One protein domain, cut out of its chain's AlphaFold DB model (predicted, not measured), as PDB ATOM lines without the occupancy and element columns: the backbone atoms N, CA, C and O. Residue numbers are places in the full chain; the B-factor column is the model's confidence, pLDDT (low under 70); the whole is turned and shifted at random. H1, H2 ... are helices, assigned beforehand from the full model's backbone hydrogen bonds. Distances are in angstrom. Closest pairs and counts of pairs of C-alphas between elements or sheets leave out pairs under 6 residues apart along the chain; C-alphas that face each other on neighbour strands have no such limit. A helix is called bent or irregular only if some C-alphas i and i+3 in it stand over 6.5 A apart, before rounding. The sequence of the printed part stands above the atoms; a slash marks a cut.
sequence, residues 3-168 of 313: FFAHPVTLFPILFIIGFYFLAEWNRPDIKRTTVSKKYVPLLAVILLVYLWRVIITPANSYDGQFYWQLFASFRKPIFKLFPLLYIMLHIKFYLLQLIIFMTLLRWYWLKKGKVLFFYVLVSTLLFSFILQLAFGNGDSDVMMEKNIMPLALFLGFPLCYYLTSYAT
ATOM      1  N   PHE A   3     -29.729  30.374   6.898       47.97
ATOM      2  CA  PHE A   3     -28.948  29.871   8.037       47.97
ATOM      3  C   PHE A   3     -29.610  30.046   9.413       47.97
ATOM      4  O   PHE A   3     -29.418  29.196  10.275       47.97
ATOM      5  N   PHE A   4     -30.414  31.090   9.640       50.91
ATOM      6  CA  PHE A   4     -31.083  31.307  10.938       50.91
ATOM      7  C   PHE A   4     -32.289  30.389  11.170       50.91
ATOM      8  O   PHE A   4     -32.809  30.336  12.278       50.91
ATOM      9  N   ALA A   5     -32.736  29.690  10.129       55.22
ATOM     10  CA  ALA A   5     -33.937  28.868  10.162       55.22
ATOM     11  C   ALA A   5     -33.650  27.363  10.039       55.22
ATOM     12  O   ALA A   5     -34.575  26.555  10.090       55.22
ATOM     13  N   HIS A   6     -32.377  26.989   9.892       69.50
ATOM     14  CA  HIS A   6     -31.960  25.596   9.869       69.50
ATOM     15  C   HIS A   6     -32.234  24.951  11.247       69.50
ATOM     16  O   HIS A   6     -31.955  25.577  12.273       69.50
ATOM     17  N   PRO A   7     -32.718  23.695  11.326       68.69
ATOM     18  CA  PRO A   7     -33.009  23.023  12.604       68.69
ATOM     19  C   PRO A   7     -31.837  23.068  13.597       68.69
ATOM     20  O   PRO A   7     -32.006  23.209  14.808       68.69
ATOM     21  N   VAL A   8     -30.623  23.001  13.050       78.62
ATOM     22  CA  VAL A   8     -29.355  22.979  13.788       78.62
ATOM     23  C   VAL A   8     -29.002  24.343  14.394       78.62
ATOM     24  O   VAL A   8     -28.248  24.384  15.358       78.62
ATOM     25  N   THR A   9     -29.532  25.464  13.892       82.75
ATOM     26  CA  THR A   9     -29.229  26.806  14.430       82.75
ATOM     27  C   THR A   9     -30.246  27.293  15.454       82.75
ATOM     28  O   THR A   9     -29.877  28.053  16.351       82.75
ATOM     29  N   LEU A  10     -31.483  26.785  15.416       86.69
ATOM     30  CA  LEU A  10     -32.480  27.046  16.457       86.69
ATOM     31  C   LEU A  10     -31.971  26.628  17.840       86.69
ATOM     32  O   LEU A  10     -32.072  27.382  18.807       86.69
ATOM     33  N   PHE A  11     -31.433  25.414  17.936       89.94
ATOM     34  CA  PHE A  11     -31.031  24.829  19.210       89.94
ATOM     35  C   PHE A  11     -29.959  25.642  19.947       89.94
ATOM     36  O   PHE A  11     -30.154  25.928  21.126       89.94
ATOM     37  N   PRO A  12     -28.863  26.067  19.294       92.56
ATOM     38  CA  PRO A  12     -27.894  26.974  19.893       92.56
ATOM     39  C   PRO A  12     -28.506  28.296  20.368       92.56
ATOM     40  O   PRO A  12     -28.143  28.785  21.434       92.56
ATOM     41  N   ILE A  13     -29.456  28.869  19.622       92.38
ATOM     42  CA  ILE A  13     -30.130  30.112  20.026       92.38
ATOM     43  C   ILE A  13     -30.962  29.878  21.295       92.38
ATOM     44  O   ILE A  13     -30.825  30.623  22.269       92.38
ATOM     45  N   LEU A  14     -31.781  28.820  21.316       93.44
ATOM     46  CA  LEU A  14     -32.552  28.426  22.500       93.44
ATOM     47  C   LEU A  14     -31.631  28.141  23.688       93.44
ATOM     48  O   LEU A  14     -31.912  28.585  24.802       93.44
ATOM     49  N   PHE A  15     -30.502  27.473  23.438       95.38
ATOM     50  CA  PHE A  15     -29.489  27.199  24.443       95.38
ATOM     51  C   PHE A  15     -28.970  28.490  25.081       95.38
ATOM     52  O   PHE A  15     -29.012  28.601  26.305       95.38
ATOM     53  N   ILE A  16     -28.529  29.464  24.277       95.06
ATOM     54  CA  ILE A  16     -27.981  30.743  24.757       95.06
ATOM     55  C   ILE A  16     -29.017  31.478  25.609       95.06
ATOM     56  O   ILE A  16     -28.714  31.917  26.719       95.06
ATOM     57  N   ILE A  17     -30.250  31.582  25.117       95.00
ATOM     58  CA  ILE A  17     -31.315  32.311  25.809       95.00
ATOM     59  C   ILE A  17     -31.671  31.627  27.124       95.00
ATOM     60  O   ILE A  17     -31.715  32.290  28.160       95.00
ATOM     61  N   GLY A  18     -31.880  30.310  27.112       95.31
ATOM     62  CA  GLY A  18     -32.180  29.565  28.330       95.31
ATOM     63  C   GLY A  18     -31.005  29.550  29.313       95.31
ATOM     64  O   GLY A  18     -31.225  29.626  30.521       95.31
ATOM     65  N   PHE A  19     -29.757  29.565  28.828       95.31
ATOM     66  CA  PHE A  19     -28.570  29.673  29.674       95.31
ATOM     67  C   PHE A  19     -28.562  31.000  30.437       95.31
ATOM     68  O   PHE A  19     -28.448  30.999  31.662       95.31
ATOM     69  N   TYR A  20     -28.732  32.130  29.739       93.81
ATOM     70  CA  TYR A  20     -28.772  33.448  30.378       93.81
ATOM     71  C   TYR A  20     -30.010  33.643  31.253       93.81
ATOM     72  O   TYR A  20     -29.893  34.217  32.335       93.81
ATOM     73  N   PHE A  21     -31.163  33.110  30.837       95.19
ATOM     74  CA  PHE A  21     -32.364  33.070  31.665       95.19
ATOM     75  C   PHE A  21     -32.074  32.393  33.006       95.19
ATOM     76  O   PHE A  21     -32.305  32.995  34.049       95.19
ATOM     77  N   LEU A  22     -31.504  31.184  33.002       93.69
ATOM     78  CA  LEU A  22     -31.184  30.450  34.231       93.69
ATOM     79  C   LEU A  22     -30.047  31.091  35.032       93.69
ATOM     80  O   LEU A  22     -30.059  31.042  36.264       93.69
ATOM     81  N   ALA A  23     -29.061  31.682  34.361       91.06
ATOM     82  CA  ALA A  23     -27.964  32.376  35.020       91.06
ATOM     83  C   ALA A  23     -28.464  33.607  35.791       91.06
ATOM     84  O   ALA A  23     -28.111  33.768  36.957       91.06
ATOM     85  N   GLU A  24     -29.317  34.438  35.180       91.31
ATOM     86  CA  GLU A  24     -29.933  35.598  35.841       91.31
ATOM     87  C   GLU A  24     -31.002  35.192  36.861       91.31
ATOM     88  O   GLU A  24     -31.090  35.800  37.922       91.31
ATOM     89  N   TRP A  25     -31.781  34.141  36.595       90.94
ATOM     90  CA  TRP A  25     -32.814  33.650  37.516       90.94
ATOM     91  C   TRP A  25     -32.259  33.235  38.881       90.94
ATOM     92  O   TRP A  25     -32.937  33.360  39.902       90.94
ATOM     93  N   ASN A  26     -31.024  32.731  38.899       86.31
ATOM     94  CA  ASN A  26     -30.339  32.300  40.113       86.31
ATOM     95  C   ASN A  26     -29.581  33.436  40.826       86.31
ATOM     96  O   ASN A  26     -28.939  33.178  41.846       86.31
ATOM     97  N   ARG A  27     -29.628  34.676  40.319       85.81
ATOM     98  CA  ARG A  27     -29.010  35.831  40.979       85.81
ATOM     99  C   ARG A  27     -29.902  36.356  42.113       85.81
ATOM    100  O   ARG A  27     -31.088  36.584  41.881       85.81
ATOM    101  N   PRO A  28     -29.367  36.558  43.331       84.12
ATOM    102  CA  PRO A  28     -30.165  36.980  44.484       84.12
ATOM    103  C   PRO A  28     -30.664  38.430  44.385       84.12
ATOM    104  O   PRO A  28     -31.668  38.773  45.000       84.12
ATOM    105  N   ASP A  29     -29.982  39.274  43.612       88.69
ATOM    106  CA  ASP A  29     -30.251  40.705  43.440       88.69
ATOM    107  C   ASP A  29     -31.335  41.015  42.393       88.69
ATOM    108  O   ASP A  29     -31.887  42.118  42.376       88.69
ATOM    109  N   ILE A  30     -31.686  40.053  41.536       88.69
ATOM    110  CA  ILE A  30     -32.609  40.281  40.420       88.69
ATOM    111  C   ILE A  30     -33.987  39.694  40.732       88.69
ATOM    112  O   ILE A  30     -34.150  38.511  41.031       88.69
ATOM    113  N   LYS A  31     -35.033  40.517  40.589       91.00
ATOM    114  CA  LYS A  31     -36.419  40.046  40.692       91.00
ATOM    115  C   LYS A  31     -36.731  39.080  39.546       91.00
ATOM    116  O   LYS A  31     -36.639  39.440  38.374       91.00
ATOM    117  N   ARG A  32     -37.210  37.880  39.891       90.75
ATOM    118  CA  ARG A  32     -37.633  36.832  38.939       90.75
ATOM    119  C   ARG A  32     -38.605  37.341  37.869       90.75
ATOM    120  O   ARG A  32     -38.508  36.956  36.709       90.75
ATOM    121  N   THR A  33     -39.501  38.254  38.239       89.31
ATOM    122  CA  THR A  33     -40.462  38.877  37.317       89.31
ATOM    123  C   THR A  33     -39.784  39.669  36.198       89.31
ATOM    124  O   THR A  33     -40.245  39.622  35.060       89.31
ATOM    125  N   THR A  34     -38.676  40.355  36.485       91.75
ATOM    126  CA  THR A  34     -37.885  41.086  35.483       91.75
ATOM    127  C   THR A  34     -37.228  40.120  34.499       91.75
ATOM    128  O   THR A  34     -37.311  40.324  33.289       91.75
ATOM    129  N   VAL A  35     -36.646  39.031  35.010       92.50
ATOM    130  CA  VAL A  35     -36.009  37.988  34.191       92.50
ATOM    131  C   VAL A  35     -37.034  37.342  33.250       92.50
ATOM    132  O   VAL A  35     -36.806  37.273  32.042       92.50
ATOM    133  N   SER A  36     -38.207  36.948  33.762       91.88
ATOM    134  CA  SER A  36     -39.282  36.383  32.933       91.88
ATOM    135  C   SER A  36     -39.739  37.336  31.833       91.88
ATOM    136  O   SER A  36     -39.833  36.921  30.682       91.88
ATOM    137  N   LYS A  37     -39.985  38.614  32.155       93.94
ATOM    138  CA  LYS A  37     -40.438  39.613  31.172       93.94
ATOM    139  C   LYS A  37     -39.434  39.833  30.038       93.94
ATOM    140  O   LYS A  37     -39.848  40.152  28.932       93.94
ATOM    141  N   LYS A  38     -38.138  39.653  30.303       93.94
ATOM    142  CA  LYS A  38     -37.074  39.795  29.304       93.94
ATOM    143  C   LYS A  38     -36.960  38.567  28.397       93.94
ATOM    144  O   LYS A  38     -36.924  38.710  27.180       93.94
ATOM    145  N   TYR A  39     -36.894  37.366  28.972       94.94
ATOM    146  CA  TYR A  39     -36.515  36.160  28.221       94.94
ATOM    147  C   TYR A  39     -37.694  35.324  27.710       94.94
ATOM    148  O   TYR A  39     -37.568  34.697  26.662       94.94
ATOM    149  N   VAL A  40     -38.843  35.316  28.398       94.19
ATOM    150  CA  VAL A  40     -40.008  34.514  27.974       94.19
ATOM    151  C   VAL A  40     -40.567  34.987  26.626       94.19
ATOM    152  O   VAL A  40     -40.754  34.133  25.758       94.19
ATOM    153  N   PRO A  41     -40.769  36.300  26.374       95.69
ATOM    154  CA  PRO A  41     -41.214  36.759  25.058       95.69
ATOM    155  C   PRO A  41     -40.218  36.406  23.951       95.69
ATOM    156  O   PRO A  41     -40.627  36.016  22.864       95.69
ATOM    157  N   LEU A  42     -38.912  36.475  24.238       94.38
ATOM    158  CA  LEU A  42     -37.866  36.131  23.275       94.38
ATOM    159  C   LEU A  42     -37.923  34.644  22.887       94.38
ATOM    160  O   LEU A  42     -37.903  34.320  21.700       94.38
ATOM    161  N   LEU A  43     -38.054  33.747  23.873       93.25
ATOM    162  CA  LEU A  43     -38.244  32.313  23.632       93.25
ATOM    163  C   LEU A  43     -39.514  32.044  22.821       93.25
ATOM    164  O   LEU A  43     -39.470  31.278  21.861       93.25
ATOM    165  N   ALA A  44     -40.625  32.698  23.170       93.81
ATOM    166  CA  ALA A  44     -41.891  32.543  22.459       93.81
ATOM    167  C   ALA A  44     -41.774  32.976  20.991       93.81
ATOM    168  O   ALA A  44     -42.164  32.222  20.104       93.81
ATOM    169  N   VAL A  45     -41.175  34.140  20.719       94.06
ATOM    170  CA  VAL A  45     -40.963  34.636  19.349       94.06
ATOM    171  C   VAL A  45     -40.113  33.660  18.537       94.06
ATOM    172  O   VAL A  45     -40.474  33.336  17.411       94.06
ATOM    173  N   ILE A  46     -39.020  33.142  19.098       91.75
ATOM    174  CA  ILE A  46     -38.136  32.207  18.387       91.75
ATOM    175  C   ILE A  46     -38.837  30.883  18.084       91.75
ATOM    176  O   ILE A  46     -38.722  30.373  16.969       91.75
ATOM    177  N   LEU A  47     -39.601  30.347  19.040       90.56
ATOM    178  CA  LEU A  47     -40.393  29.137  18.824       90.56
ATOM    179  C   LEU A  47     -41.477  29.356  17.764       90.56
ATOM    180  O   LEU A  47     -41.639  28.509  16.890       90.56
ATOM    181  N   LEU A  48     -42.173  30.496  17.786       92.44
ATOM    182  CA  LEU A  48     -43.188  30.834  16.785       92.44
ATOM    183  C   LEU A  48     -42.583  30.984  15.386       92.44
ATOM    184  O   LEU A  48     -43.113  30.414  14.436       92.44
ATOM    185  N   VAL A  49     -41.451  31.687  15.255       90.50
ATOM    186  CA  VAL A  49     -40.731  31.834  13.978       90.50
ATOM    187  C   VAL A  49     -40.294  30.472  13.437       90.50
ATOM    188  O   VAL A  49     -40.408  30.218  12.237       90.50
ATOM    189  N   TYR A  50     -39.831  29.578  14.310       87.06
ATOM    190  CA  TYR A  50     -39.447  28.231  13.909       87.06
ATOM    191  C   TYR A  50     -40.642  27.373  13.487       87.06
ATOM    192  O   TYR A  50     -40.598  26.759  12.427       87.06
ATOM    193  N   LEU A  51     -41.726  27.355  14.269       88.94
ATOM    194  CA  LEU A  51     -42.943  26.616  13.922       88.94
ATOM    195  C   LEU A  51     -43.524  27.097  12.589       88.94
ATOM    196  O   LEU A  51     -43.835  26.286  11.722       88.94
ATOM    197  N   TRP A  52     -43.589  28.415  12.397       90.44
ATOM    198  CA  TRP A  52     -43.989  29.032  11.134       90.44
ATOM    199  C   TRP A  52     -43.135  28.537   9.959       90.44
ATOM    200  O   TRP A  52     -43.667  28.138   8.923       90.44
ATOM    201  N   ARG A  53     -41.806  28.492  10.132       85.12
ATOM    202  CA  ARG A  53     -40.872  27.976   9.121       85.12
ATOM    203  C   ARG A  53     -41.132  26.503   8.806       85.12
ATOM    204  O   ARG A  53     -41.196  26.159   7.629       85.12
ATOM    205  N   VAL A  54     -41.279  25.653   9.821       85.25
ATOM    206  CA  VAL A  54     -41.530  24.211   9.645       85.25
ATOM    207  C   VAL A  54     -42.802  23.976   8.828       85.25
ATOM    208  O   VAL A  54     -42.796  23.140   7.934       85.25
ATOM    209  N   ILE A  55     -43.864  24.744   9.090       88.69
ATOM    210  CA  ILE A  55     -45.158  24.601   8.403       88.69
ATOM    211  C   ILE A  55     -45.078  25.020   6.927       88.69
ATOM    212  O   ILE A  55     -45.719  24.406   6.080       88.69
ATOM    213  N   ILE A  56     -44.303  26.058   6.605       90.25
ATOM    214  CA  ILE A  56     -44.251  26.632   5.246       90.25
ATOM    215  C   ILE A  56     -43.187  25.973   4.366       90.25
ATOM    216  O   ILE A  56     -43.254  26.059   3.141       90.25
ATOM    217  N   THR A  57     -42.193  25.321   4.968       85.38
ATOM    218  CA  THR A  57     -41.088  24.711   4.224       85.38
ATOM    219  C   THR A  57     -41.588  23.497   3.430       85.38
ATOM    220  O   THR A  57     -42.050  22.529   4.035       85.38
ATOM    221  N   PRO A  58     -41.470  23.488   2.087       85.94
ATOM    222  CA  PRO A  58     -41.904  22.351   1.282       85.94
ATOM    223  C   PRO A  58     -41.115  21.086   1.634       85.94
ATOM    224  O   PRO A  58     -39.890  21.141   1.745       85.94
ATOM    225  N   ALA A  59     -41.787  19.936   1.722       83.75
ATOM    226  CA  ALA A  59     -41.151  18.657   2.061       83.75
ATOM    227  C   ALA A  59     -40.009  18.262   1.100       83.75
ATOM    228  O   ALA A  59     -39.013  17.686   1.526       83.75
ATOM    229  N   ASN A  60     -40.123  18.636  -0.179       80.44
ATOM    230  CA  ASN A  60     -39.125  18.337  -1.212       80.44
ATOM    231  C   ASN A  60     -37.955  19.335  -1.245       80.44
ATOM    232  O   ASN A  60     -37.033  19.171  -2.041       80.44
ATOM    233  N   SER A  61     -37.990  20.386  -0.423       81.00
ATOM    234  CA  SER A  61     -36.879  21.334  -0.315       81.00
ATOM    235  C   SER A  61     -35.728  20.748   0.507       81.00
ATOM    236  O   SER A  61     -35.930  19.836   1.305       81.00
ATOM    237  N   TYR A  62     -34.529  21.316   0.358       77.31
ATOM    238  CA  TYR A  62     -33.349  20.947   1.152       77.31
ATOM    239  C   TYR A  62     -33.630  20.973   2.668       77.31
ATOM    240  O   TYR A  62     -33.401  19.982   3.356       77.31
ATOM    241  N   ASP A  63     -34.223  22.062   3.174       80.00
ATOM    242  CA  ASP A  63     -34.612  22.197   4.588       80.00
ATOM    243  C   ASP A  63     -35.698  21.164   4.980       80.00
ATOM    244  O   ASP A  63     -35.650  20.574   6.062       80.00
ATOM    245  N   GLY A  64     -36.654  20.899   4.078       83.25
ATOM    246  CA  GLY A  64     -37.723  19.905   4.243       83.25
ATOM    247  C   GLY A  64     -37.211  18.478   4.442       83.25
ATOM    248  O   GLY A  64     -37.703  17.747   5.308       83.25
ATOM    249  N   GLN A  65     -36.168  18.106   3.700       83.81
ATOM    250  CA  GLN A  65     -35.534  16.795   3.816       83.81
ATOM    251  C   GLN A  65     -34.902  16.578   5.195       83.81
ATOM    252  O   GLN A  65     -34.992  15.469   5.721       83.81
ATOM    253  N   PHE A  66     -34.337  17.611   5.831       81.94
ATOM    254  CA  PHE A  66     -33.813  17.483   7.197       81.94
ATOM    255  C   PHE A  66     -34.909  17.223   8.222       81.94
ATOM    256  O   PHE A  66     -34.737  16.373   9.099       81.94
ATOM    257  N   TYR A  67     -36.049  17.910   8.107       82.75
ATOM    258  CA  TYR A  67     -37.190  17.649   8.985       82.75
ATOM    259  C   TYR A  67     -37.672  16.204   8.849       82.75
ATOM    260  O   TYR A  67     -37.918  15.548   9.857       82.75
ATOM    261  N   TRP A  68     -37.733  15.676   7.625       84.06
ATOM    262  CA  TRP A  68     -38.065  14.271   7.393       84.06
ATOM    263  C   TRP A  68     -37.012  13.307   7.963       84.06
ATOM    264  O   TRP A  68     -37.356  12.328   8.631       84.06
ATOM    265  N   GLN A  69     -35.725  13.595   7.750       84.25
ATOM    266  CA  GLN A  69     -34.623  12.766   8.242       84.25
ATOM    267  C   GLN A  69     -34.595  12.667   9.768       84.25
ATOM    268  O   GLN A  69     -34.325  11.581  10.281       84.25
ATOM    269  N   LEU A  70     -34.952  13.732  10.499       84.19
ATOM    270  CA  LEU A  70     -35.074  13.690  11.962       84.19
ATOM    271  C   LEU A  70     -35.992  12.550  12.436       84.19
ATOM    272  O   LEU A  70     -35.647  11.829  13.373       84.19
ATOM    273  N   PHE A  71     -37.132  12.354  11.767       84.06
ATOM    274  CA  PHE A  71     -38.075  11.283  12.097       84.06
ATOM    275  C   PHE A  71     -37.629   9.924  11.547       84.06
ATOM    276  O   PHE A  71     -37.731   8.911  12.241       84.06
ATOM    277  N   ALA A  72     -37.107   9.883  10.318       85.31
ATOM    278  CA  ALA A  72     -36.687   8.638   9.676       85.31
ATOM    279  C   ALA A  72     -35.489   7.980  10.387       85.31
ATOM    280  O   ALA A  72     -35.463   6.758  10.571       85.31
ATOM    281  N   SER A  73     -34.516   8.779  10.832       86.06
ATOM    282  CA  SER A  73     -33.311   8.308  11.523       86.06
ATOM    283  C   SER A  73     -33.592   7.747  12.916       86.06
ATOM    284  O   SER A  73     -32.786   6.972  13.420       86.06
ATOM    285  N   PHE A  74     -34.742   8.059  13.523       85.81
ATOM    286  CA  PHE A  74     -35.104   7.577  14.862       85.81
ATOM    287  C   PHE A  74     -35.182   6.042  14.949       85.81
ATOM    288  O   PHE A  74     -35.005   5.459  16.014       85.81
ATOM    289  N   ARG A  75     -35.421   5.371  13.813       86.25
ATOM    290  CA  ARG A  75     -35.483   3.903  13.719       86.25
ATOM    291  C   ARG A  75     -34.110   3.239  13.568       86.25
ATOM    292  O   ARG A  75     -34.019   2.016  13.644       86.25
ATOM    293  N   LYS A  76     -33.052   4.010  13.307       86.38
ATOM    294  CA  LYS A  76     -31.696   3.490  13.091       86.38
ATOM    295  C   LYS A  76     -30.929   3.436  14.421       86.38
ATOM    296  O   LYS A  76     -31.083   4.327  15.253       86.38
ATOM    297  N   PRO A  77     -30.063   2.429  14.641       88.38
ATOM    298  CA  PRO A  77     -29.229   2.381  15.837       88.38
ATOM    299  C   PRO A  77     -28.218   3.533  15.825       88.38
ATOM    300  O   PRO A  77     -27.438   3.662  14.880       88.38
ATOM    301  N   ILE A  78     -28.194   4.331  16.898       85.06
ATOM    302  CA  ILE A  78     -27.399   5.568  16.981       85.06
ATOM    303  C   ILE A  78     -25.902   5.348  16.717       85.06
ATOM    304  O   ILE A  78     -25.246   6.183  16.106       85.06
ATOM    305  N   PHE A  79     -25.374   4.182  17.104       85.38
ATOM    306  CA  PHE A  79     -23.962   3.834  16.932       85.38
ATOM    307  C   PHE A  79     -23.543   3.590  15.478       85.38
ATOM    308  O   PHE A  79     -22.352   3.567  15.188       85.38
ATOM    309  N   LYS A  80     -24.505   3.404  14.567       85.81
ATOM    310  CA  LYS A  80     -24.248   3.246  13.128       85.81
ATOM    311  C   LYS A  80     -24.477   4.538  12.345       85.81
ATOM    312  O   LYS A  80     -24.352   4.526  11.124       85.81
ATOM    313  N   LEU A  81     -24.860   5.626  13.014       88.19
ATOM    314  CA  LEU A  81     -25.104   6.899  12.351       88.19
ATOM    315  C   LEU A  81     -23.778   7.583  12.021       88.19
ATOM    316  O   LEU A  81     -22.832   7.581  12.815       88.19
ATOM    317  N   PHE A  82     -23.728   8.176  10.832       88.81
ATOM    318  CA  PHE A  82     -22.526   8.806  10.296       88.81
ATOM    319  C   PHE A  82     -21.909   9.870  11.221       88.81
ATOM    320  O   PHE A  82     -20.690   9.851  11.379       88.81
ATOM    321  N   PRO A  83     -22.675  10.756  11.896       91.62
ATOM    322  CA  PRO A  83     -22.067  11.811  12.703       91.62
ATOM    323  C   PRO A  83     -21.256  11.270  13.885       91.62
ATOM    324  O   PRO A  83     -20.224  11.839  14.230       91.62
ATOM    325  N   LEU A  84     -21.678  10.161  14.505       91.56
ATOM    326  CA  LEU A  84     -20.899   9.526  15.570       91.56
ATOM    327  C   LEU A  84     -19.598   8.929  15.028       91.56
ATOM    328  O   LEU A  84     -18.542   9.148  15.618       91.56
ATOM    329  N   LEU A  85     -19.670   8.213  13.902       90.81
ATOM    330  CA  LEU A  85     -18.492   7.652  13.237       90.81
ATOM    331  C   LEU A  85     -17.503   8.759  12.855       90.81
ATOM    332  O   LEU A  85     -16.312   8.644  13.137       90.81
ATOM    333  N   TYR A  86     -18.009   9.865  12.307       91.50
ATOM    334  CA  TYR A  86     -17.220  11.046  11.980       91.50
ATOM    335  C   TYR A  86     -16.510  11.617  13.218       91.50
ATOM    336  O   TYR A  86     -15.299  11.825  13.181       91.50
ATOM    337  N   ILE A  87     -17.223  11.819  14.335       90.88
ATOM    338  CA  ILE A  87     -16.624  12.320  15.587       90.88
ATOM    339  C   ILE A  87     -15.557  11.353  16.114       90.88
ATOM    340  O   ILE A  87     -14.511  11.804  16.573       90.88
ATOM    341  N   MET A  88     -15.788  10.039  16.046       91.12
ATOM    342  CA  MET A  88     -14.814   9.035  16.488       91.12
ATOM    343  C   MET A  88     -13.540   9.051  15.633       91.12
ATOM    344  O   MET A  88     -12.439   9.052  16.183       91.12
ATOM    345  N   LEU A  89     -13.675   9.126  14.307       89.81
ATOM    346  CA  LEU A  89     -12.546   9.224  13.372       89.81
ATOM    347  C   LEU A  89     -11.733  10.511  13.578       89.81
ATOM    348  O   LEU A  89     -10.510  10.522  13.425       89.81
ATOM    349  N   HIS A  90     -12.410  11.586  13.976       87.81
ATOM    350  CA  HIS A  90     -11.841  12.920  14.126       87.81
ATOM    351  C   HIS A  90     -11.667  13.354  15.591       87.81
ATOM    352  O   HIS A  90     -11.439  14.532  15.868       87.81
ATOM    353  N   ILE A  91     -11.697  12.411  16.544       88.50
ATOM    354  CA  ILE A  91     -11.721  12.700  17.990       88.50
ATOM    355  C   ILE A  91     -10.550  13.572  18.453       88.50
ATOM    356  O   ILE A  91     -10.697  14.392  19.356       88.50
ATOM    357  N   LYS A  92      -9.395  13.452  17.789       84.94
ATOM    358  CA  LYS A  92      -8.200  14.263  18.055       84.94
ATOM    359  C   LYS A  92      -8.456  15.772  17.946       84.94
ATOM    360  O   LYS A  92      -7.840  16.526  18.692       84.94
ATOM    361  N   PHE A  93      -9.375  16.209  17.079       82.44
ATOM    362  CA  PHE A  93      -9.731  17.626  16.926       82.44
ATOM    363  C   PHE A  93     -10.657  18.134  18.022       82.44
ATOM    364  O   PHE A  93     -10.703  19.338  18.254       82.44
ATOM    365  N   TYR A  94     -11.373  17.223  18.683       86.12
ATOM    366  CA  TYR A  94     -12.375  17.532  19.700       86.12
ATOM    367  C   TYR A  94     -11.890  17.239  21.123       86.12
ATOM    368  O   TYR A  94     -12.557  17.608  22.089       86.12
ATOM    369  N   LEU A  95     -10.741  16.572  21.278       87.44
ATOM    370  CA  LEU A  95     -10.245  16.107  22.572       87.44
ATOM    371  C   LEU A  95      -9.985  17.265  23.542       87.44
ATOM    372  O   LEU A  95     -10.380  17.193  24.705       87.44
ATOM    373  N   LEU A  96      -9.362  18.350  23.073       86.12
ATOM    374  CA  LEU A  96      -9.094  19.521  23.910       86.12
ATOM    375  C   LEU A  96     -10.401  20.180  24.375       86.12
ATOM    376  O   LEU A  96     -10.562  20.488  25.554       86.12
ATOM    377  N   GLN A  97     -11.361  20.343  23.468       88.31
ATOM    378  CA  GLN A  97     -12.678  20.915  23.731       88.31
ATOM    379  C   GLN A  97     -13.458  20.032  24.706       88.31
ATOM    380  O   GLN A  97     -14.083  20.552  25.627       88.31
ATOM    381  N   LEU A  98     -13.361  18.706  24.569       91.50
ATOM    382  CA  LEU A  98     -13.949  17.744  25.496       91.50
ATOM    383  C   LEU A  98     -13.336  17.873  26.896       91.50
ATOM    384  O   LEU A  98     -14.072  17.928  27.876       91.50
ATOM    385  N   ILE A  99     -12.010  17.993  27.012       91.44
ATOM    386  CA  ILE A  99     -11.332  18.205  28.303       91.44
ATOM    387  C   ILE A  99     -11.789  19.520  28.951       91.44
ATOM    388  O   ILE A  99     -12.106  19.543  30.147       91.44
ATOM    389  N   ILE A 100     -11.870  20.610  28.180       89.94
ATOM    390  CA  ILE A 100     -12.364  21.907  28.666       89.94
ATOM    391  C   ILE A 100     -13.825  21.775  29.121       89.94
ATOM    392  O   ILE A 100     -14.169  22.235  30.210       89.94
ATOM    393  N   PHE A 101     -14.667  21.094  28.341       93.38
ATOM    394  CA  PHE A 101     -16.078  20.876  28.657       93.38
ATOM    395  C   PHE A 101     -16.256  20.057  29.939       93.38
ATOM    396  O   PHE A 101     -17.001  20.460  30.832       93.38
ATOM    397  N   MET A 102     -15.510  18.964  30.101       94.62
ATOM    398  CA  MET A 102     -15.540  18.146  31.317       94.62
ATOM    399  C   MET A 102     -15.044  18.920  32.545       94.62
ATOM    400  O   MET A 102     -15.614  18.800  33.631       94.62
ATOM    401  N   THR A 103     -14.021  19.762  32.380       90.81
ATOM    402  CA  THR A 103     -13.510  20.627  33.455       90.81
ATOM    403  C   THR A 103     -14.554  21.662  33.880       90.81
ATOM    404  O   THR A 103     -14.778  21.868  35.075       90.81
ATOM    405  N   LEU A 104     -15.236  22.275  32.912       91.81
ATOM    406  CA  LEU A 104     -16.327  23.219  33.134       91.81
ATOM    407  C   LEU A 104     -17.520  22.553  33.843       91.81
ATOM    408  O   LEU A 104     -18.036  23.094  34.821       91.81
ATOM    409  N   LEU A 105     -17.935  21.364  33.401       94.31
ATOM    410  CA  LEU A 105     -19.002  20.594  34.048       94.31
ATOM    411  C   LEU A 105     -18.641  20.238  35.492       94.31
ATOM    412  O   LEU A 105     -19.439  20.463  36.406       94.31
ATOM    413  N   ARG A 106     -17.415  19.757  35.728       92.50
ATOM    414  CA  ARG A 106     -16.903  19.503  37.081       92.50
ATOM    415  C   ARG A 106     -16.959  20.764  37.941       92.50
ATOM    416  O   ARG A 106     -17.326  20.690  39.112       92.50
ATOM    417  N   TRP A 107     -16.625  21.923  37.380       89.69
ATOM    418  CA  TRP A 107     -16.711  23.189  38.101       89.69
ATOM    419  C   TRP A 107     -18.152  23.534  38.507       89.69
ATOM    420  O   TRP A 107     -18.395  23.802  39.688       89.69
ATOM    421  N   TYR A 108     -19.113  23.466  37.577       91.12
ATOM    422  CA  TYR A 108     -20.528  23.722  37.882       91.12
ATOM    423  C   TYR A 108     -21.074  22.772  38.950       91.12
ATOM    424  O   TYR A 108     -21.808  23.204  39.844       91.12
ATOM    425  N   TRP A 109     -20.677  21.498  38.885       93.56
ATOM    426  CA  TRP A 109     -21.030  20.491  39.879       93.56
ATOM    427  C   TRP A 109     -20.540  20.874  41.284       93.56
ATOM    428  O   TRP A 109     -21.313  20.854  42.243       93.56
ATOM    429  N   LEU A 110     -19.274  21.289  41.408       90.94
ATOM    430  CA  LEU A 110     -18.651  21.614  42.696       90.94
ATOM    431  C   LEU A 110     -19.113  22.957  43.285       90.94
ATOM    432  O   LEU A 110     -19.205  23.094  44.504       90.94
ATOM    433  N   LYS A 111     -19.414  23.966  42.456       82.81
ATOM    434  CA  LYS A 111     -19.754  25.331  42.909       82.81
ATOM    435  C   LYS A 111     -21.258  25.603  43.030       82.81
ATOM    436  O   LYS A 111     -21.694  26.742  42.908       82.81
ATOM    437  N   LYS A 112     -22.050  24.565  43.330       64.38
ATOM    438  CA  LYS A 112     -23.511  24.622  43.573       64.38
ATOM    439  C   LYS A 112     -24.359  25.116  42.390       64.38
ATOM    440  O   LYS A 112     -25.564  25.297  42.540       64.38
ATOM    441  N   GLY A 113     -23.793  25.221  41.191       82.38
ATOM    442  CA  GLY A 113     -24.530  25.534  39.967       82.38
ATOM    443  C   GLY A 113     -25.240  24.317  39.375       82.38
ATOM    444  O   GLY A 113     -25.151  24.123  38.171       82.38
ATOM    445  N   LYS A 114     -25.918  23.482  40.182       89.19
ATOM    446  CA  LYS A 114     -26.518  22.210  39.715       89.19
ATOM    447  C   LYS A 114     -27.513  22.420  38.572       89.19
ATOM    448  O   LYS A 114     -27.534  21.642  37.629       89.19
ATOM    449  N   VAL A 115     -28.296  23.498  38.631       92.00
ATOM    450  CA  VAL A 115     -29.248  23.852  37.567       92.00
ATOM    451  C   VAL A 115     -28.514  24.144  36.256       92.00
ATOM    452  O   VAL A 115     -28.863  23.579  35.227       92.00
ATOM    453  N   LEU A 116     -27.454  24.961  36.297       92.25
ATOM    454  CA  LEU A 116     -26.634  25.259  35.119       92.25
ATOM    455  C   LEU A 116     -25.863  24.027  34.629       92.25
ATOM    456  O   LEU A 116     -25.770  23.822  33.425       92.25
ATOM    457  N   PHE A 117     -25.373  23.178  35.539       94.94
ATOM    458  CA  PHE A 117     -24.750  21.895  35.209       94.94
ATOM    459  C   PHE A 117     -25.691  21.022  34.377       94.94
ATOM    460  O   PHE A 117     -25.337  20.628  33.268       94.94
ATOM    461  N   PHE A 118     -26.894  20.746  34.895       96.06
ATOM    462  CA  PHE A 118     -27.861  19.900  34.201       96.06
ATOM    463  C   PHE A 118     -28.327  20.546  32.904       96.06
ATOM    464  O   PHE A 118     -28.428  19.855  31.899       96.06
ATOM    465  N   TYR A 119     -28.544  21.862  32.895       95.56
ATOM    466  CA  TYR A 119     -28.934  22.570  31.684       95.56
ATOM    467  C   TYR A 119     -27.880  22.446  30.580       95.56
ATOM    468  O   TYR A 119     -28.218  22.062  29.463       95.56
ATOM    469  N   VAL A 120     -26.605  22.718  30.883       95.88
ATOM    470  CA  VAL A 120     -25.511  22.602  29.907       95.88
ATOM    471  C   VAL A 120     -25.348  21.155  29.451       95.88
ATOM    472  O   VAL A 120     -25.307  20.903  28.252       95.88
ATOM    473  N   LEU A 121     -25.321  20.195  30.380       96.69
ATOM    474  CA  LEU A 121     -25.168  18.779  30.050       96.69
ATOM    475  C   LEU A 121     -26.308  18.273  29.155       96.69
ATOM    476  O   LEU A 121     -26.053  17.735  28.080       96.69
ATOM    477  N   VAL A 122     -27.561  18.466  29.577       96.94
ATOM    478  CA  VAL A 122     -28.742  17.989  28.844       96.94
ATOM    479  C   VAL A 122     -28.856  18.684  27.495       96.94
ATOM    480  O   VAL A 122     -29.110  18.013  26.503       96.94
ATOM    481  N   SER A 123     -28.613  19.996  27.422       96.19
ATOM    482  CA  SER A 123     -28.691  20.724  26.151       96.19
ATOM    483  C   SER A 123     -27.622  20.259  25.161       96.19
ATOM    484  O   SER A 123     -27.932  20.077  23.986       96.19
ATOM    485  N   THR A 124     -26.391  20.001  25.618       96.06
ATOM    486  CA  THR A 124     -25.315  19.465  24.768       96.06
ATOM    487  C   THR A 124     -25.618  18.048  24.285       96.06
ATOM    488  O   THR A 124     -25.401  17.743  23.109       96.06
ATOM    489  N   LEU A 125     -26.142  17.180  25.159       95.31
ATOM    490  CA  LEU A 125     -26.546  15.821  24.784       95.31
ATOM    491  C   LEU A 125     -27.718  15.841  23.801       95.31
ATOM    492  O   LEU A 125     -27.691  15.122  22.808       95.31
ATOM    493  N   LEU A 126     -28.713  16.698  24.037       94.50
ATOM    494  CA  LEU A 126     -29.875  16.847  23.167       94.50
ATOM    495  C   LEU A 126     -29.483  17.409  21.798       94.50
ATOM    496  O   LEU A 126     -29.925  16.886  20.780       94.50
ATOM    497  N   PHE A 127     -28.604  18.412  21.751       94.06
ATOM    498  CA  PHE A 127     -28.072  18.923  20.490       94.06
ATOM    499  C   PHE A 127     -27.275  17.856  19.735       94.06
ATOM    500  O   PHE A 127     -27.504  17.647  18.546       94.06
ATOM    501  N   SER A 128     -26.392  17.133  20.429       93.38
ATOM    502  CA  SER A 128     -25.647  16.013  19.840       93.38
ATOM    503  C   SER A 128     -26.591  14.946  19.290       93.38
ATOM    504  O   SER A 128     -26.381  14.454  18.189       93.38
ATOM    505  N   PHE A 129     -27.663  14.619  20.014       92.50
ATOM    506  CA  PHE A 129     -28.675  13.665  19.571       92.50
ATOM    507  C   PHE A 129     -29.418  14.147  18.318       92.50
ATOM    508  O   PHE A 129     -29.558  13.394  17.359       92.50
ATOM    509  N   ILE A 130     -29.826  15.417  18.277       91.31
ATOM    510  CA  ILE A 130     -30.457  16.022  17.096       91.31
ATOM    511  C   ILE A 130     -29.510  16.000  15.899       91.31
ATOM    512  O   ILE A 130     -29.946  15.678  14.798       91.31
ATOM    513  N   LEU A 131     -28.223  16.277  16.109       91.81
ATOM    514  CA  LEU A 131     -27.206  16.188  15.066       91.81
ATOM    515  C   LEU A 131     -27.117  14.765  14.492       91.81
ATOM    516  O   LEU A 131     -27.086  14.602  13.274       91.81
ATOM    517  N   GLN A 132     -27.134  13.737  15.350       91.88
ATOM    518  CA  GLN A 132     -27.149  12.338  14.907       91.88
ATOM    519  C   GLN A 132     -28.369  12.034  14.032       91.88
ATOM    520  O   GLN A 132     -28.236  11.391  12.996       91.88
ATOM    521  N   LEU A 133     -29.554  12.501  14.430       91.00
ATOM    522  CA  LEU A 133     -30.788  12.235  13.693       91.00
ATOM    523  C   LEU A 133     -30.860  13.009  12.370       91.00
ATOM    524  O   LEU A 133     -31.197  12.425  11.339       91.00
ATOM    525  N   ALA A 134     -30.520  14.298  12.394       88.75
ATOM    526  CA  ALA A 134     -30.602  15.189  11.240       88.75
ATOM    527  C   ALA A 134     -29.616  14.805  10.132       88.75
ATOM    528  O   ALA A 134     -29.932  14.988   8.967       88.75
ATOM    529  N   PHE A 135     -28.452  14.257  10.489       89.12
ATOM    530  CA  PHE A 135     -27.402  13.878   9.536       89.12
ATOM    531  C   PHE A 135     -27.109  12.377   9.570       89.12
ATOM    532  O   PHE A 135     -26.005  11.937   9.257       89.12
ATOM    533  N   GLY A 136     -28.093  11.564   9.960       87.75
ATOM    534  CA  GLY A 136     -27.907  10.130  10.189       87.75
ATOM    535  C   GLY A 136     -27.479   9.339   8.950       87.75
ATOM    536  O   GLY A 136     -26.819   8.308   9.077       87.75
ATOM    537  N   ASN A 137     -27.824   9.835   7.758       84.50
ATOM    538  CA  ASN A 137     -27.424   9.259   6.470       84.50
ATOM    539  C   ASN A 137     -26.010   9.670   6.033       84.50
ATOM    540  O   ASN A 137     -25.495   9.113   5.069       84.50
ATOM    541  N   GLY A 138     -25.391  10.607   6.749       81.44
ATOM    542  CA  GLY A 138     -24.108  11.195   6.403       81.44
ATOM    543  C   GLY A 138     -24.212  12.448   5.551       81.44
ATOM    544  O   GLY A 138     -25.242  12.752   4.954       81.44
ATOM    545  N   ASP A 139     -23.113  13.186   5.561       79.12
ATOM    546  CA  ASP A 139     -22.847  14.363   4.743       79.12
ATOM    547  C   ASP A 139     -21.331  14.373   4.474       79.12
ATOM    548  O   ASP A 139     -20.576  13.601   5.071       79.12
ATOM    549  N   SER A 140     -20.865  15.233   3.580       78.94
ATOM    550  CA  SER A 140     -19.433  15.442   3.378       78.94
ATOM    551  C   SER A 140     -18.733  15.874   4.673       78.94
ATOM    552  O   SER A 140     -19.315  16.580   5.499       78.94
ATOM    553  N   ASP A 141     -17.456  15.510   4.823       81.50
ATOM    554  CA  ASP A 141     -16.665  15.811   6.024       81.50
ATOM    555  C   ASP A 141     -16.677  17.303   6.395       81.50
ATOM    556  O   ASP A 141     -16.828  17.654   7.563       81.50
ATOM    557  N   VAL A 142     -16.597  18.184   5.394       79.19
ATOM    558  CA  VAL A 142     -16.639  19.646   5.575       79.19
ATOM    559  C   VAL A 142     -18.005  20.111   6.081       79.19
ATOM    560  O   VAL A 142     -18.100  20.982   6.949       79.19
ATOM    561  N   MET A 143     -19.090  19.542   5.554       82.75
ATOM    562  CA  MET A 143     -20.430  19.885   6.029       82.75
ATOM    563  C   MET A 143     -20.665  19.351   7.435       82.75
ATOM    564  O   MET A 143     -21.229  20.068   8.259       82.75
ATOM    565  N   MET A 144     -20.175  18.151   7.749       88.31
ATOM    566  CA  MET A 144     -20.231  17.628   9.109       88.31
ATOM    567  C   MET A 144     -19.476  18.507  10.096       88.31
ATOM    568  O   MET A 144     -20.023  18.819  11.154       88.31
ATOM    569  N   GLU A 145     -18.281  18.976   9.741       86.38
ATOM    570  CA  GLU A 145     -17.538  19.923  10.566       86.38
ATOM    571  C   GLU A 145     -18.360  21.191  10.828       86.38
ATOM    572  O   GLU A 145     -18.594  21.549  11.985       86.38
ATOM    573  N   LYS A 146     -18.908  21.804   9.769       87.38
ATOM    574  CA  LYS A 146     -19.813  22.963   9.859       87.38
ATOM    575  C   LYS A 146     -21.009  22.691  10.779       87.38
ATOM    576  O   LYS A 146     -21.397  23.562  11.556       87.38
ATOM    577  N   ASN A 147     -21.603  21.503  10.708       89.12
ATOM    578  CA  ASN A 147     -22.775  21.138  11.504       89.12
ATOM    579  C   ASN A 147     -22.426  20.862  12.979       89.12
ATOM    580  O   ASN A 147     -23.282  21.020  13.848       89.12
ATOM    581  N   ILE A 148     -21.173  20.497  13.273       90.56
ATOM    582  CA  ILE A 148     -20.634  20.292  14.627       90.56
ATOM    583  C   ILE A 148     -20.199  21.619  15.267       90.56
ATOM    584  O   ILE A 148     -20.314  21.759  16.485       90.56
ATOM    585  N   MET A 149     -19.762  22.614  14.480       88.81
ATOM    586  CA  MET A 149     -19.297  23.921  14.976       88.81
ATOM    587  C   MET A 149     -20.201  24.575  16.037       88.81
ATOM    588  O   MET A 149     -19.657  25.122  17.000       88.81
ATOM    589  N   PRO A 150     -21.548  24.514  15.963       90.88
ATOM    590  CA  PRO A 150     -22.397  25.098  16.994       90.88
ATOM    591  C   PRO A 150     -22.190  24.520  18.402       90.88
ATOM    592  O   PRO A 150     -22.481  25.228  19.364       90.88
ATOM    593  N   LEU A 151     -21.619  23.314  18.568       90.75
ATOM    594  CA  LEU A 151     -21.194  22.795  19.883       90.75
ATOM    595  C   LEU A 151     -20.206  23.730  20.593       90.75
ATOM    596  O   LEU A 151     -20.191  23.787  21.824       90.75
ATOM    597  N   ALA A 152     -19.430  24.517  19.844       89.69
ATOM    598  CA  ALA A 152     -18.555  25.530  20.417       89.69
ATOM    599  C   ALA A 152     -19.335  26.573  21.232       89.69
ATOM    600  O   ALA A 152     -18.797  27.097  22.202       89.69
ATOM    601  N   LEU A 153     -20.608  26.839  20.916       92.31
ATOM    602  CA  LEU A 153     -21.458  27.752  21.688       92.31
ATOM    603  C   LEU A 153     -21.870  27.133  23.033       92.31
ATOM    604  O   LEU A 153     -21.891  27.834  24.046       92.31
ATOM    605  N   PHE A 154     -22.109  25.817  23.063       94.06
ATOM    606  CA  PHE A 154     -22.446  25.058  24.276       94.06
ATOM    607  C   PHE A 154     -21.282  24.969  25.265       94.06
ATOM    608  O   PHE A 154     -21.496  24.818  26.467       94.06
ATOM    609  N   LEU A 155     -20.049  25.104  24.776       92.31
ATOM    610  CA  LEU A 155     -18.852  25.229  25.604       92.31
ATOM    611  C   LEU A 155     -18.518  26.696  25.914       92.31
ATOM    612  O   LEU A 155     -18.268  27.056  27.066       92.31
ATOM    613  N   GLY A 156     -18.515  27.542  24.887       90.75
ATOM    614  CA  GLY A 156     -17.996  28.905  24.916       90.75
ATOM    615  C   GLY A 156     -18.807  29.843  25.799       90.75
ATOM    616  O   GLY A 156     -18.223  30.535  26.627       90.75
ATOM    617  N   PHE A 157     -20.139  29.846  25.695       92.06
ATOM    618  CA  PHE A 157     -20.972  30.731  26.519       92.06
ATOM    619  C   PHE A 157     -20.858  30.422  28.018       92.06
ATOM    620  O   PHE A 157     -20.557  31.340  28.788       92.06
ATOM    621  N   PRO A 158     -21.017  29.157  28.457       92.75
ATOM    622  CA  PRO A 158     -20.803  28.810  29.856       92.75
ATOM    623  C   PRO A 158     -19.384  29.108  30.345       92.75
ATOM    624  O   PRO A 158     -19.212  29.620  31.452       92.75
ATOM    625  N   LEU A 159     -18.367  28.853  29.514       91.12
ATOM    626  CA  LEU A 159     -16.982  29.169  29.846       91.12
ATOM    627  C   LEU A 159     -16.778  30.681  30.017       91.12
ATOM    628  O   LEU A 159     -16.234  31.107  31.030       91.12
ATOM    629  N   CYS A 160     -17.258  31.506  29.088       90.44
ATOM    630  CA  CYS A 160     -17.188  32.965  29.183       90.44
ATOM    631  C   CYS A 160     -17.917  33.493  30.422       90.44
ATOM    632  O   CYS A 160     -17.394  34.356  31.132       90.44
ATOM    633  N   TYR A 161     -19.098  32.956  30.731       89.56
ATOM    634  CA  TYR A 161     -19.833  33.302  31.946       89.56
ATOM    635  C   TYR A 161     -19.041  32.947  33.211       89.56
ATOM    636  O   TYR A 161     -18.914  33.773  34.118       89.56
ATOM    637  N   TYR A 162     -18.446  31.752  33.250       88.25
ATOM    638  CA  TYR A 162     -17.560  31.336  34.333       88.25
ATOM    639  C   TYR A 162     -16.372  32.295  34.496       88.25
ATOM    640  O   TYR A 162     -16.106  32.789  35.596       88.25
ATOM    641  N   LEU A 163     -15.684  32.591  33.392       88.81
ATOM    642  CA  LEU A 163     -14.495  33.430  33.394       88.81
ATOM    643  C   LEU A 163     -14.804  34.851  33.853       88.81
ATOM    644  O   LEU A 163     -14.064  35.400  34.661       88.81
ATOM    645  N   THR A 164     -15.898  35.439  33.382       87.75
ATOM    646  CA  THR A 164     -16.282  36.811  33.736       87.75
ATOM    647  C   THR A 164     -16.769  36.930  35.176       87.75
ATOM    648  O   THR A 164     -16.392  37.885  35.854       87.75
ATOM    649  N   SER A 165     -17.545  35.957  35.659       85.56
ATOM    650  CA  SER A 165     -18.276  36.084  36.927       85.56
ATOM    651  C   SER A 165     -17.566  35.461  38.133       85.56
ATOM    652  O   SER A 165     -17.796  35.900  39.255       85.56
ATOM    653  N   TYR A 166     -16.717  34.442  37.939       84.69
ATOM    654  CA  TYR A 166     -16.187  33.644  39.058       84.69
ATOM    655  C   TYR A 166     -14.683  33.365  39.005       84.69
ATOM    656  O   TYR A 166     -14.096  33.021  40.031       84.69
ATOM    657  N   ALA A 167     -14.052  33.444  37.833       86.00
ATOM    658  CA  ALA A 167     -12.657  33.044  37.700       86.00
ATOM    659  C   ALA A 167     -11.689  34.074  38.297       86.00
ATOM    660  O   ALA A 167     -11.811  35.286  38.093       86.00
ATOM    661  N   THR A 168     -10.654  33.571  38.972       90.81
ATOM    662  CA  THR A 168      -9.523  34.393  39.413       90.81
ATOM    663  C   THR A 168      -8.731  34.911  38.211       90.81
ATOM    664  O   THR A 168      -8.767  34.339  37.119       90.81
TER     665      THR A 168
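What this domain is: This is residues 3 to 168 of the 313 residues of an uncharacterized protein of Bacteroidia bacterium (UniProt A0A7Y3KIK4). Four helices, H1, H5, H6 and H8, form a bundle in which H6 and H8 lie between H1 and H5, and a fifth long helix, H2, packs on the outside of H1 alone. H3 and H4 cross the bundle's end where H6 finishes, with little H7 near H4; H5 splays away from the bundle at its start, where residues 91 to 96 stand free. The printed part has 166 residues, with eight named helices, H1 to H8 in order, and no named strand; the class is all helix. It is compact, with a radius of gyration of the C-alphas of 17.4 A and spans of 50 by 39 by 25 A.

Where its parts are: Find C-alpha 32 at (-37.633, 36.832, 38.939); from there H2, residues 32 to 56, runs 35.8 A to C-alpha 56 at (-44.251, 26.632, 5.246). It has a kink of 27 degrees near residue 39 and is irregular, but only just: C-alphas 38 and 41 are 6.7 A apart. Before it stands H1, residues 7 to 25, 27.1 A long. After it come H3, residues 62 to 75, H4, residues 82 to 89, and H5, residues 91 to 110, 27.2 A long. H5 has a kink of 29 degrees near residue 98 and is irregular, C-alphas 93 and 96 being 7.3 A apart. H6, residues 114 to 134, is 29.6 A long; H7 holds residues 141 to 148, and H8, residues 151 to 165, ends with C-alpha 165 at (-18.276, 36.084, 36.927).

How they stand to each other: Start at H2, which forms a helical hairpin with H1: their closest C-alphas, Trp 25 and Arg 32, are 5.9 A apart. H1 touches H6 at a shallow tilt of 5 degrees, opposite ways, closest at the C-alphas of Phe 11 and Phe 127, 6.7 A. H6 is the hub, touching five helices. With residues 120 to 127 alone it touches H8, closest at the C-alphas of Thr 124 and Phe 154, 6.3 A. H5 and H6 form a helical hairpin, closest at the C-alphas of Tyr 108 and Phe 117, 5.3 A. H3 touches H6 about perpendicular, at 77 degrees, with the C-alphas of Leu 70 and Ala 134 4.8 A apart. H4 touches H6, closest at the C-alphas of Pro 83 and Gln 132, 5.6 A. H4 and H7 only just touch, with 3 pairs of C-alphas within 8 A, the closest Pro 83 and Met 144 at 7.1 A. H1 and H5 are apart. Every O i to N i+4 pair is within hydrogen-bond range in H4, H6 and H7; the others have 13 of 15 in H1, 19 of 21 in H2, 6 of 10 in H3, 14 of 16 in H5 and 10 of 11 in H8.

The domain as a whole: Look to Asn 60 and Thr 168 for the two C-alphas farthest apart, 52.8 A. The printed part has no cut, and no link is long. Confidence is low, under 70, at residues 3 to 7 and residue 112; the mean pLDDT of the printed part is 88.2.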